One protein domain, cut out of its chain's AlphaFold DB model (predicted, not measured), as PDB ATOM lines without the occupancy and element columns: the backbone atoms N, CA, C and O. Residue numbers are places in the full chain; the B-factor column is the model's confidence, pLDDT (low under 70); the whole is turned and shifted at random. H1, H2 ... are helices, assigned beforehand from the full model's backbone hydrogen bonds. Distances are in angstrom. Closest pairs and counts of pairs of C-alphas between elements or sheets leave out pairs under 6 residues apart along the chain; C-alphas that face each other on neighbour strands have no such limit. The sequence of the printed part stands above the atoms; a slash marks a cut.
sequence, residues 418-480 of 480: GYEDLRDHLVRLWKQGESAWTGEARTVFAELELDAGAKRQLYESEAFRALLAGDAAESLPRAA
ATOM      1  N   GLY A 418      -5.378  -3.661 -41.240       85.25
ATOM      2  CA  GLY A 418      -5.479  -3.717 -39.779       85.25
ATOM      3  C   GLY A 418      -6.899  -3.605 -39.204       85.25
ATOM      4  O   GLY A 418      -7.038  -3.706 -37.986       85.25
ATOM      5  N   TYR A 419      -7.961  -3.483 -40.021       90.38
ATOM      6  CA  TYR A 419      -9.349  -3.465 -39.519       90.38
ATOM      7  C   TYR A 419      -9.652  -4.653 -38.597       90.38
ATOM      8  O   TYR A 419     -10.174  -4.483 -37.493       90.38
ATOM      9  N   GLU A 420      -9.316  -5.866 -39.041       88.94
ATOM     10  CA  GLU A 420      -9.564  -7.091 -38.273       88.94
ATOM     11  C   GLU A 420      -8.758  -7.117 -36.971       88.94
ATOM     12  O   GLU A 420      -9.305  -7.465 -35.925       88.94
ATOM     13  N   ASP A 421      -7.494  -6.692 -37.019       89.56
ATOM     14  CA  ASP A 421      -6.599  -6.683 -35.861       89.56
ATOM     15  C   ASP A 421      -7.055  -5.673 -34.806       89.56
ATOM     16  O   ASP A 421      -7.124  -6.006 -33.617       89.56
ATOM     17  N   LEU A 422      -7.426  -4.461 -35.236       90.25
ATOM     18  CA  LEU A 422      -7.951  -3.420 -34.359       90.25
ATOM     19  C   LEU A 422      -9.290  -3.841 -33.752       90.25
ATOM     20  O   LEU A 422      -9.476  -3.724 -32.540       90.25
ATOM     21  N   ARG A 423     -10.205  -4.396 -34.559       91.25
ATOM     22  CA  ARG A 423     -11.466  -4.954 -34.054       91.25
ATOM     23  C   ARG A 423     -11.196  -6.014 -32.993       91.25
ATOM     24  O   ARG A 423     -11.772  -5.952 -31.909       91.25
ATOM     25  N   ASP A 424     -10.348  -6.994 -33.287       90.06
ATOM     26  CA  ASP A 424     -10.094  -8.104 -32.372       90.06
ATOM     27  C   ASP A 424      -9.393  -7.630 -31.094       90.06
ATOM     28  O   ASP A 424      -9.671  -8.150 -30.011       90.06
ATOM     29  N   HIS A 425      -8.528  -6.618 -31.190       90.12
ATOM     30  CA  HIS A 425      -7.939  -5.949 -30.036       90.12
ATOM     31  C   HIS A 425      -9.000  -5.267 -29.165       90.12
ATOM     32  O   HIS A 425      -9.070  -5.559 -27.970       90.12
ATOM     33  N   LEU A 426      -9.878  -4.450 -29.751       90.81
ATOM     34  CA  LEU A 426     -10.966  -3.783 -29.031       90.81
ATOM     35  C   LEU A 426     -11.930  -4.791 -28.390       90.81
ATOM     36  O   LEU A 426     -12.291  -4.645 -27.227       90.81
ATOM     37  N   VAL A 427     -12.283  -5.875 -29.088       89.44
ATOM     38  CA  VAL A 427     -13.117  -6.953 -28.525       89.44
ATOM     39  C   VAL A 427     -12.429  -7.640 -27.342       89.44
ATOM     40  O   VAL A 427     -13.097  -7.999 -26.368       89.44
ATOM     41  N   ARG A 428     -11.103  -7.841 -27.393       91.12
ATOM     42  CA  ARG A 428     -10.338  -8.374 -26.251       91.12
ATOM     43  C   ARG A 428     -10.360  -7.409 -25.066       91.12
ATOM     44  O   ARG A 428     -10.657  -7.863 -23.964       91.12
ATOM     45  N   LEU A 429     -10.104  -6.117 -25.288       89.81
ATOM     46  CA  LEU A 429     -10.149  -5.091 -24.238       89.81
ATOM     47  C   LEU A 429     -11.536  -4.996 -23.597       89.81
ATOM     48  O   LEU A 429     -11.652  -5.001 -22.374       89.81
ATOM     49  N   TRP A 430     -12.596  -5.004 -24.409       89.62
ATOM     50  CA  TRP A 430     -13.977  -5.000 -23.927       89.62
ATOM     51  C   TRP A 430     -14.239  -6.153 -22.950       89.62
ATOM     52  O   TRP A 430     -14.720  -5.943 -21.840       89.62
ATOM     53  N   LYS A 431     -13.837  -7.377 -23.321       90.00
ATOM     54  CA  LYS A 431     -13.989  -8.573 -22.474       90.00
ATOM     55  C   LYS A 431     -13.162  -8.534 -21.186       90.00
ATOM     56  O   LYS A 431     -13.524  -9.215 -20.233       90.00
ATOM     57  N   GLN A 432     -12.053  -7.797 -21.167       91.56
ATOM     58  CA  GLN A 432     -11.194  -7.639 -19.987       91.56
ATOM     59  C   GLN A 432     -11.735  -6.604 -18.987       91.56
ATOM     60  O   GLN A 432     -11.281  -6.580 -17.846       91.56
ATOM     61  N   GLY A 433     -12.726  -5.800 -19.388       88.88
ATOM     62  CA  GLY A 433     -13.367  -4.793 -18.544       88.88
ATOM     63  C   GLY A 433     -12.622  -3.456 -18.491       88.88
ATOM     64  O   GLY A 433     -11.488  -3.326 -18.952       88.88
ATOM     65  N   GLU A 434     -13.282  -2.451 -17.913       89.19
ATOM     66  CA  GLU A 434     -12.903  -1.031 -18.008       89.19
ATOM     67  C   GLU A 434     -11.477  -0.713 -17.523       89.19
ATOM     68  O   GLU A 434     -10.809   0.183 -18.045       89.19
ATOM     69  N   SER A 435     -10.968  -1.469 -16.547       89.81
ATOM     70  CA  SER A 435      -9.606  -1.303 -16.022       89.81
ATOM     71  C   SER A 435      -8.511  -1.604 -17.050       89.81
ATOM     72  O   SER A 435      -7.381  -1.160 -16.869       89.81
ATOM     73  N   ALA A 436      -8.822  -2.367 -18.101       89.06
ATOM     74  CA  ALA A 436      -7.889  -2.701 -19.176       89.06
ATOM     75  C   ALA A 436      -7.983  -1.743 -20.376       89.06
ATOM     76  O   ALA A 436      -7.133  -1.794 -21.262       89.06
ATOM     77  N   TRP A 437      -9.011  -0.889 -20.443       90.94
ATOM     78  CA  TRP A 437      -9.247  -0.038 -21.608       90.94
ATOM     79  C   TRP A 437      -8.225   1.096 -21.687       90.94
ATOM     80  O   TRP A 437      -8.086   1.884 -20.746       90.94
ATOM     81  N   THR A 438      -7.554   1.207 -22.836       90.06
ATOM     82  CA  THR A 438      -6.694   2.353 -23.161       90.06
ATOM     83  C   THR A 438      -7.526   3.628 -23.339       90.06
ATOM     84  O   THR A 438      -8.756   3.574 -23.416       90.06
ATOM     85  N   GLY A 439      -6.865   4.789 -23.411       89.69
ATOM     86  CA  GLY A 439      -7.548   6.066 -23.642       89.69
ATOM     87  C   GLY A 439      -8.339   6.070 -24.953       89.69
ATOM     88  O   GLY A 439      -9.497   6.471 -24.974       89.69
ATOM     89  N   GLU A 440      -7.754   5.529 -26.019       88.94
ATOM     90  CA  GLU A 440      -8.385   5.432 -27.335       88.94
ATOM     91  C   GLU A 440      -9.571   4.461 -27.324       88.94
ATOM     92  O   GLU A 440     -10.636   4.778 -27.849       88.94
ATOM     93  N   ALA A 441      -9.422   3.298 -26.677       88.38
ATOM     94  CA  ALA A 441     -10.501   2.319 -26.557       88.38
ATOM     95  C   ALA A 441     -11.695   2.882 -25.769       88.38
ATOM     96  O   ALA A 441     -12.840   2.671 -26.166       88.38
ATOM     97  N   ARG A 442     -11.438   3.651 -24.698       91.62
ATOM     98  CA  ARG A 442     -12.482   4.357 -23.936       91.62
ATOM     99  C   ARG A 442     -13.275   5.311 -24.825       91.62
ATOM    100  O   ARG A 442     -14.500   5.283 -24.767       91.62
ATOM    101  N   THR A 443     -12.603   6.103 -25.663       92.06
ATOM    102  CA  THR A 443     -13.273   7.014 -26.604       92.06
ATOM    103  C   THR A 443     -14.148   6.247 -27.593       92.06
ATOM    104  O   THR A 443     -15.325   6.566 -27.736       92.06
ATOM    105  N   VAL A 444     -13.617   5.182 -28.209       90.88
ATOM    106  CA  VAL A 444     -14.382   4.343 -29.148       90.88
ATOM    107  C   VAL A 444     -15.625   3.752 -28.480       90.88
ATOM    108  O   VAL A 444     -16.722   3.832 -29.025       90.88
ATOM    109  N   PHE A 445     -15.484   3.154 -27.297       91.62
ATOM    110  CA  PHE A 445     -16.613   2.523 -26.610       91.62
ATOM    111  C   PHE A 445     -17.661   3.530 -26.137       91.62
ATOM    112  O   PHE A 445     -18.854   3.228 -26.210       91.62
ATOM    113  N   ALA A 446     -17.232   4.723 -25.713       89.12
ATOM    114  CA  ALA A 446     -18.125   5.809 -25.334       89.12
ATOM    115  C   ALA A 446     -18.946   6.315 -26.530       89.12
ATOM    116  O   ALA A 446     -20.165   6.416 -26.424       89.12
ATOM    117  N   GLU A 447     -18.314   6.560 -27.684       90.75
ATOM    118  CA  GLU A 447     -19.011   6.975 -28.915       90.75
ATOM    119  C   GLU A 447     -20.038   5.936 -29.396       90.75
ATOM    120  O   GLU A 447     -21.087   6.278 -29.948       90.75
ATOM    121  N   LEU A 448     -19.744   4.652 -29.184       88.00
ATOM    122  CA  LEU A 448     -20.629   3.550 -29.556       88.00
ATOM    123  C   LEU A 448     -21.732   3.269 -28.528       88.00
ATOM    124  O   LEU A 448     -22.605   2.446 -28.809       88.00
ATOM    125  N   GLU A 449     -21.706   3.927 -27.365       85.06
ATOM    126  CA  GLU A 449     -22.690   3.768 -26.286       85.06
ATOM    127  C   GLU A 449     -22.943   2.290 -25.915       85.06
ATOM    128  O   GLU A 449     -24.068   1.874 -25.625       85.06
ATOM    129  N   LEU A 450     -21.894   1.456 -25.947       75.25
ATOM    130  CA  LEU A 450     -22.027  -0.002 -25.799       75.25
ATOM    131  C   LEU A 450     -22.597  -0.410 -24.429       75.25
ATOM    132  O   LEU A 450     -23.331  -1.397 -24.335       75.25
ATOM    133  N   ASP A 451     -22.331   0.382 -23.388       65.38
ATOM    134  CA  ASP A 451     -22.843   0.171 -22.026       65.38
ATOM    135  C   ASP A 451     -24.365   0.375 -21.910       65.38
ATOM    136  O   ASP A 451     -24.997  -0.157 -20.996       65.38
ATOM    137  N   ALA A 452     -24.989   1.079 -22.861       63.16
ATOM    138  CA  ALA A 452     -26.439   1.275 -22.919       63.16
ATOM    139  C   ALA A 452     -27.181   0.108 -23.609       63.16
ATOM    140  O   ALA A 452     -28.388   0.182 -23.847       63.16
ATOM    141  N   GLY A 453     -26.472  -0.974 -23.961       58.72
ATOM    142  CA  GLY A 453     -27.022  -2.097 -24.726       58.72
ATOM    143  C   GLY A 453     -27.195  -1.800 -26.220       58.72
ATOM    144  O   GLY A 453     -27.890  -2.544 -26.923       58.72
ATOM    145  N   ALA A 454     -26.578  -0.723 -26.716       60.72
ATOM    146  CA  ALA A 454     -26.637  -0.325 -28.114       60.72
ATOM    147  C   ALA A 454     -25.873  -1.325 -29.009       60.72
ATOM    148  O   ALA A 454     -24.781  -1.786 -28.682       60.72
ATOM    149  N   LYS A 455     -26.443  -1.677 -30.170       66.81
ATOM    150  CA  LYS A 455     -25.837  -2.602 -31.156       66.81
ATOM    151  C   LYS A 455     -25.091  -1.856 -32.270       66.81
ATOM    152  O   LYS A 455     -25.227  -2.209 -33.445       66.81
ATOM    153  N   ARG A 456     -24.349  -0.809 -31.908       81.25
ATOM    154  CA  ARG A 456     -23.635   0.051 -32.866       81.25
ATOM    155  C   ARG A 456     -22.412  -0.661 -33.434       81.25
ATOM    156  O   ARG A 456     -21.797  -1.496 -32.767       81.25
ATOM    157  N   GLN A 457     -22.092  -0.376 -34.690       86.50
ATOM    158  CA  GLN A 457     -20.941  -0.961 -35.377       86.50
ATOM    159  C   GLN A 457     -19.712  -0.062 -35.255       86.50
ATOM    160  O   GLN A 457     -19.838   1.154 -35.204       86.50
ATOM    161  N   LEU A 458     -18.508  -0.647 -35.270       88.12
ATOM    162  CA  LEU A 458     -17.254   0.092 -35.055       88.12
ATOM    163  C   LEU A 458     -17.073   1.276 -36.014       88.12
ATOM    164  O   LEU A 458     -16.661   2.345 -35.585       88.12
ATOM    165  N   TYR A 459     -17.450   1.118 -37.286       89.06
ATOM    166  CA  TYR A 459     -17.395   2.203 -38.267       89.06
ATOM    167  C   TYR A 459     -18.310   3.391 -37.960       89.06
ATOM    168  O   TYR A 459     -18.175   4.403 -38.637       89.06
ATOM    169  N   GLU A 460     -19.219   3.311 -36.988       87.12
ATOM    170  CA  GLU A 460     -19.995   4.465 -36.521       87.12
ATOM    171  C   GLU A 460     -19.156   5.395 -35.630       87.12
ATOM    172  O   GLU A 460     -19.398   6.600 -35.645       87.12
ATOM    173  N   SER A 461     -18.127   4.876 -34.948       90.31
ATOM    174  CA  SER A 461     -17.207   5.667 -34.122       90.31
ATOM    175  C   SER A 461     -16.217   6.454 -34.984       90.31
ATOM    176  O   SER A 461     -15.538   5.904 -35.855       90.31
ATOM    177  N   GLU A 462     -16.121   7.756 -34.724       89.19
ATOM    178  CA  GLU A 462     -15.134   8.630 -35.347       89.19
ATOM    179  C   GLU A 462     -13.727   8.295 -34.861       89.19
ATOM    180  O   GLU A 462     -12.824   8.162 -35.687       89.19
ATOM    181  N   ALA A 463     -13.559   8.038 -33.560       89.88
ATOM    182  CA  ALA A 463     -12.290   7.591 -32.998       89.88
ATOM    183  C   ALA A 463     -11.805   6.285 -33.643       89.88
ATOM    184  O   ALA A 463     -10.631   6.162 -33.984       89.88
ATOM    185  N   PHE A 464     -12.699   5.322 -33.888       90.88
ATOM    186  CA  PHE A 464     -12.334   4.075 -34.563       90.88
ATOM    187  C   PHE A 464     -11.881   4.325 -36.004       90.88
ATOM    188  O   PHE A 464     -10.853   3.797 -36.425       90.88
ATOM    189  N   ARG A 465     -12.610   5.164 -36.754       89.38
ATOM    190  CA  ARG A 465     -12.194   5.566 -38.106       89.38
ATOM    191  C   ARG A 465     -10.840   6.279 -38.076       89.38
ATOM    192  O   ARG A 465      -9.999   5.965 -38.903       89.38
ATOM    193  N   ALA A 466     -10.585   7.161 -37.113       86.38
ATOM    194  CA  ALA A 466      -9.301   7.850 -36.975       86.38
ATOM    195  C   ALA A 466      -8.138   6.886 -36.664       86.38
ATOM    196  O   ALA A 466      -7.059   7.019 -37.238       86.38
ATOM    197  N   LEU A 467      -8.367   5.878 -35.815       86.38
ATOM    198  CA  LEU A 467      -7.378   4.834 -35.514       86.38
ATOM    199  C   LEU A 467      -7.052   3.964 -36.732       86.38
ATOM    200  O   LEU A 467      -5.901   3.574 -36.908       86.38
ATOM    201  N   LEU A 468      -8.050   3.670 -37.570       84.06
ATOM    202  CA  LEU A 468      -7.833   3.003 -38.855       84.06
ATOM    203  C   LEU A 468      -7.168   3.912 -39.885       84.06
ATOM    204  O   LEU A 468      -6.464   3.420 -40.761       84.06
ATOM    205  N   ALA A 469      -7.423   5.219 -39.803       71.25
ATOM    206  CA  ALA A 469      -6.965   6.178 -40.789       71.25
ATOM    207  C   ALA A 469      -5.448   6.330 -40.775       71.25
ATOM    208  O   ALA A 469      -4.903   6.401 -41.865       71.25
ATOM    209  N   GLY A 470      -4.767   6.356 -39.618       67.25
ATOM    210  CA  GLY A 470      -3.302   6.528 -39.567       67.25
ATOM    211  C   GLY A 470      -2.792   7.560 -40.599       67.25
ATOM    212  O   GLY A 470      -3.148   8.729 -40.510       67.25
ATOM    213  N   ASP A 471      -2.046   7.102 -41.616       41.84
ATOM    214  CA  ASP A 471      -1.502   7.880 -42.758       41.84
ATOM    215  C   ASP A 471      -2.366   7.889 -44.060       41.84
ATOM    216  O   ASP A 471      -1.917   8.356 -45.106       41.84
ATOM    217  N   ALA A 472      -3.602   7.379 -44.059       45.22
ATOM    218  CA  ALA A 472      -4.445   7.182 -45.253       45.22
ATOM    219  C   ALA A 472      -5.910   7.644 -45.060       45.22
ATOM    220  O   ALA A 472      -6.862   6.893 -45.280       45.22
ATOM    221  N   ALA A 473      -6.107   8.908 -44.676       42.25
ATOM    222  CA  ALA A 473      -7.413   9.487 -44.328       42.25
ATOM    223  C   ALA A 473      -8.484   9.515 -45.454       42.25
ATOM    224  O   ALA A 473      -9.653   9.788 -45.174       42.25
ATOM    225  N   GLU A 474      -8.140   9.236 -46.716       46.09
ATOM    226  CA  GLU A 474      -9.039   9.448 -47.868       46.09
ATOM    227  C   GLU A 474      -9.944   8.256 -48.247       46.09
ATOM    228  O   GLU A 474     -10.859   8.430 -49.051       46.09
ATOM    229  N   SER A 475      -9.758   7.054 -47.683       45.94
ATOM    230  CA  SER A 475     -10.463   5.840 -48.155       45.94
ATOM    231  C   SER A 475     -11.603   5.332 -47.263       45.94
ATOM    232  O   SER A 475     -12.316   4.405 -47.657       45.94
ATOM    233  N   LEU A 476     -11.810   5.919 -46.081       48.84
ATOM    234  CA  LEU A 476     -12.752   5.378 -45.099       48.84
ATOM    235  C   LEU A 476     -14.213   5.772 -45.373       48.84
ATOM    236  O   LEU A 476     -14.490   6.924 -45.721       48.84
ATOM    237  N   PRO A 477     -15.180   4.860 -45.139       47.44
ATOM    238  CA  PRO A 477     -16.595   5.208 -45.137       47.44
ATOM    239  C   PRO A 477     -16.866   6.295 -44.089       47.44
ATOM    240  O   PRO A 477     -16.690   6.075 -42.889       47.44
ATOM    241  N   ARG A 478     -17.303   7.477 -44.530       43.59
ATOM    242  CA  ARG A 478     -17.785   8.532 -43.629       43.59
ATOM    243  C   ARG A 478     -19.244   8.231 -43.278       43.59
ATOM    244  O   ARG A 478     -20.075   8.094 -44.175       43.59
ATOM    245  N   ALA A 479     -19.540   8.077 -41.988       37.72
ATOM    246  CA  ALA A 479     -20.920   8.056 -41.509       37.72
ATOM    247  C   ALA A 479     -21.496   9.477 -41.626       37.72
ATOM    248  O   ALA A 479     -20.782  10.440 -41.346       37.72
ATOM    249  N   ALA A 480     -22.737   9.588 -42.102       33.50
ATOM    250  CA  ALA A 480     -23.465  10.854 -42.194       33.50
ATOM    251  C   ALA A 480     -24.200  11.164 -40.889       33.50
ATOM    252  O   ALA A 480     -24.686  10.190 -40.263       33.50
TER     253      ALA A 480
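Overview. This is residues 418 to 480 of the 480 residues of an uncharacterized protein of Actinobacteria bacterium (UniProt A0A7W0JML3). Three helices make a loose triangle: the longest, H1, forms one side, and the shorter H2 and H3 make a V whose arms come together near the end of H2 and the start of H3. The open ends of the V, the start of H2 and the end of H3, come near H1, and a tail, residues 470 to 480, follows H3. The printed part has 63 residues with three named helices in the order H1, H2, H3 and no named strand; the class is all helix, with under half of the residues, 31, in named elements. The whole is compact, with a radius of gyration of the C-alphas of 11.6 A and spans of 33 by 22 by 18 A.

Arrangement. H1, residues 419 to 432, is close to but not clearly touching H2, residues 439 to 447; their closest C-alphas, of Leu 426 and Ala 441, are 6.6 A apart. Their lines are about perpendicular, at 90 degrees. H1 is also close to but not clearly touching H3, residues 462 to 469, with the closest C-alphas, of Tyr 419 and Leu 468, 6.7 A apart. These two run opposite ways at a steep tilt of 47 degrees. H2 and H3 touch, with the C-alphas of Val 444 and Ala 463 closest at 5.5 A, and run opposite ways at a steep tilt of 51 degrees. In H1, H2 and H3 every O i to N i+4 pair is within hydrogen-bond range.

Along the chain. H1 measures 20.1 A from C-alpha 419 at (-9.349, -3.465, -39.519) to C-alpha 432. H2 measures 12.7 A and begins with C-alpha 439 at (-7.548, 6.066, -23.642). H3 measures 10.1 A and ends with C-alpha 469 at (-6.965, 6.178, -40.789).

Size, cuts and confidence. The two C-alphas farthest apart, of Ser 435 and Glu 474, are 33.6 A apart. The printed part has no cut. The link from H1 to H2 is short; that from H2 to H3, residues 448 to 461, is long. The mean pLDDT of the printed part is 78.9, and residues 451 to 455 and 470 to 480 are under 70.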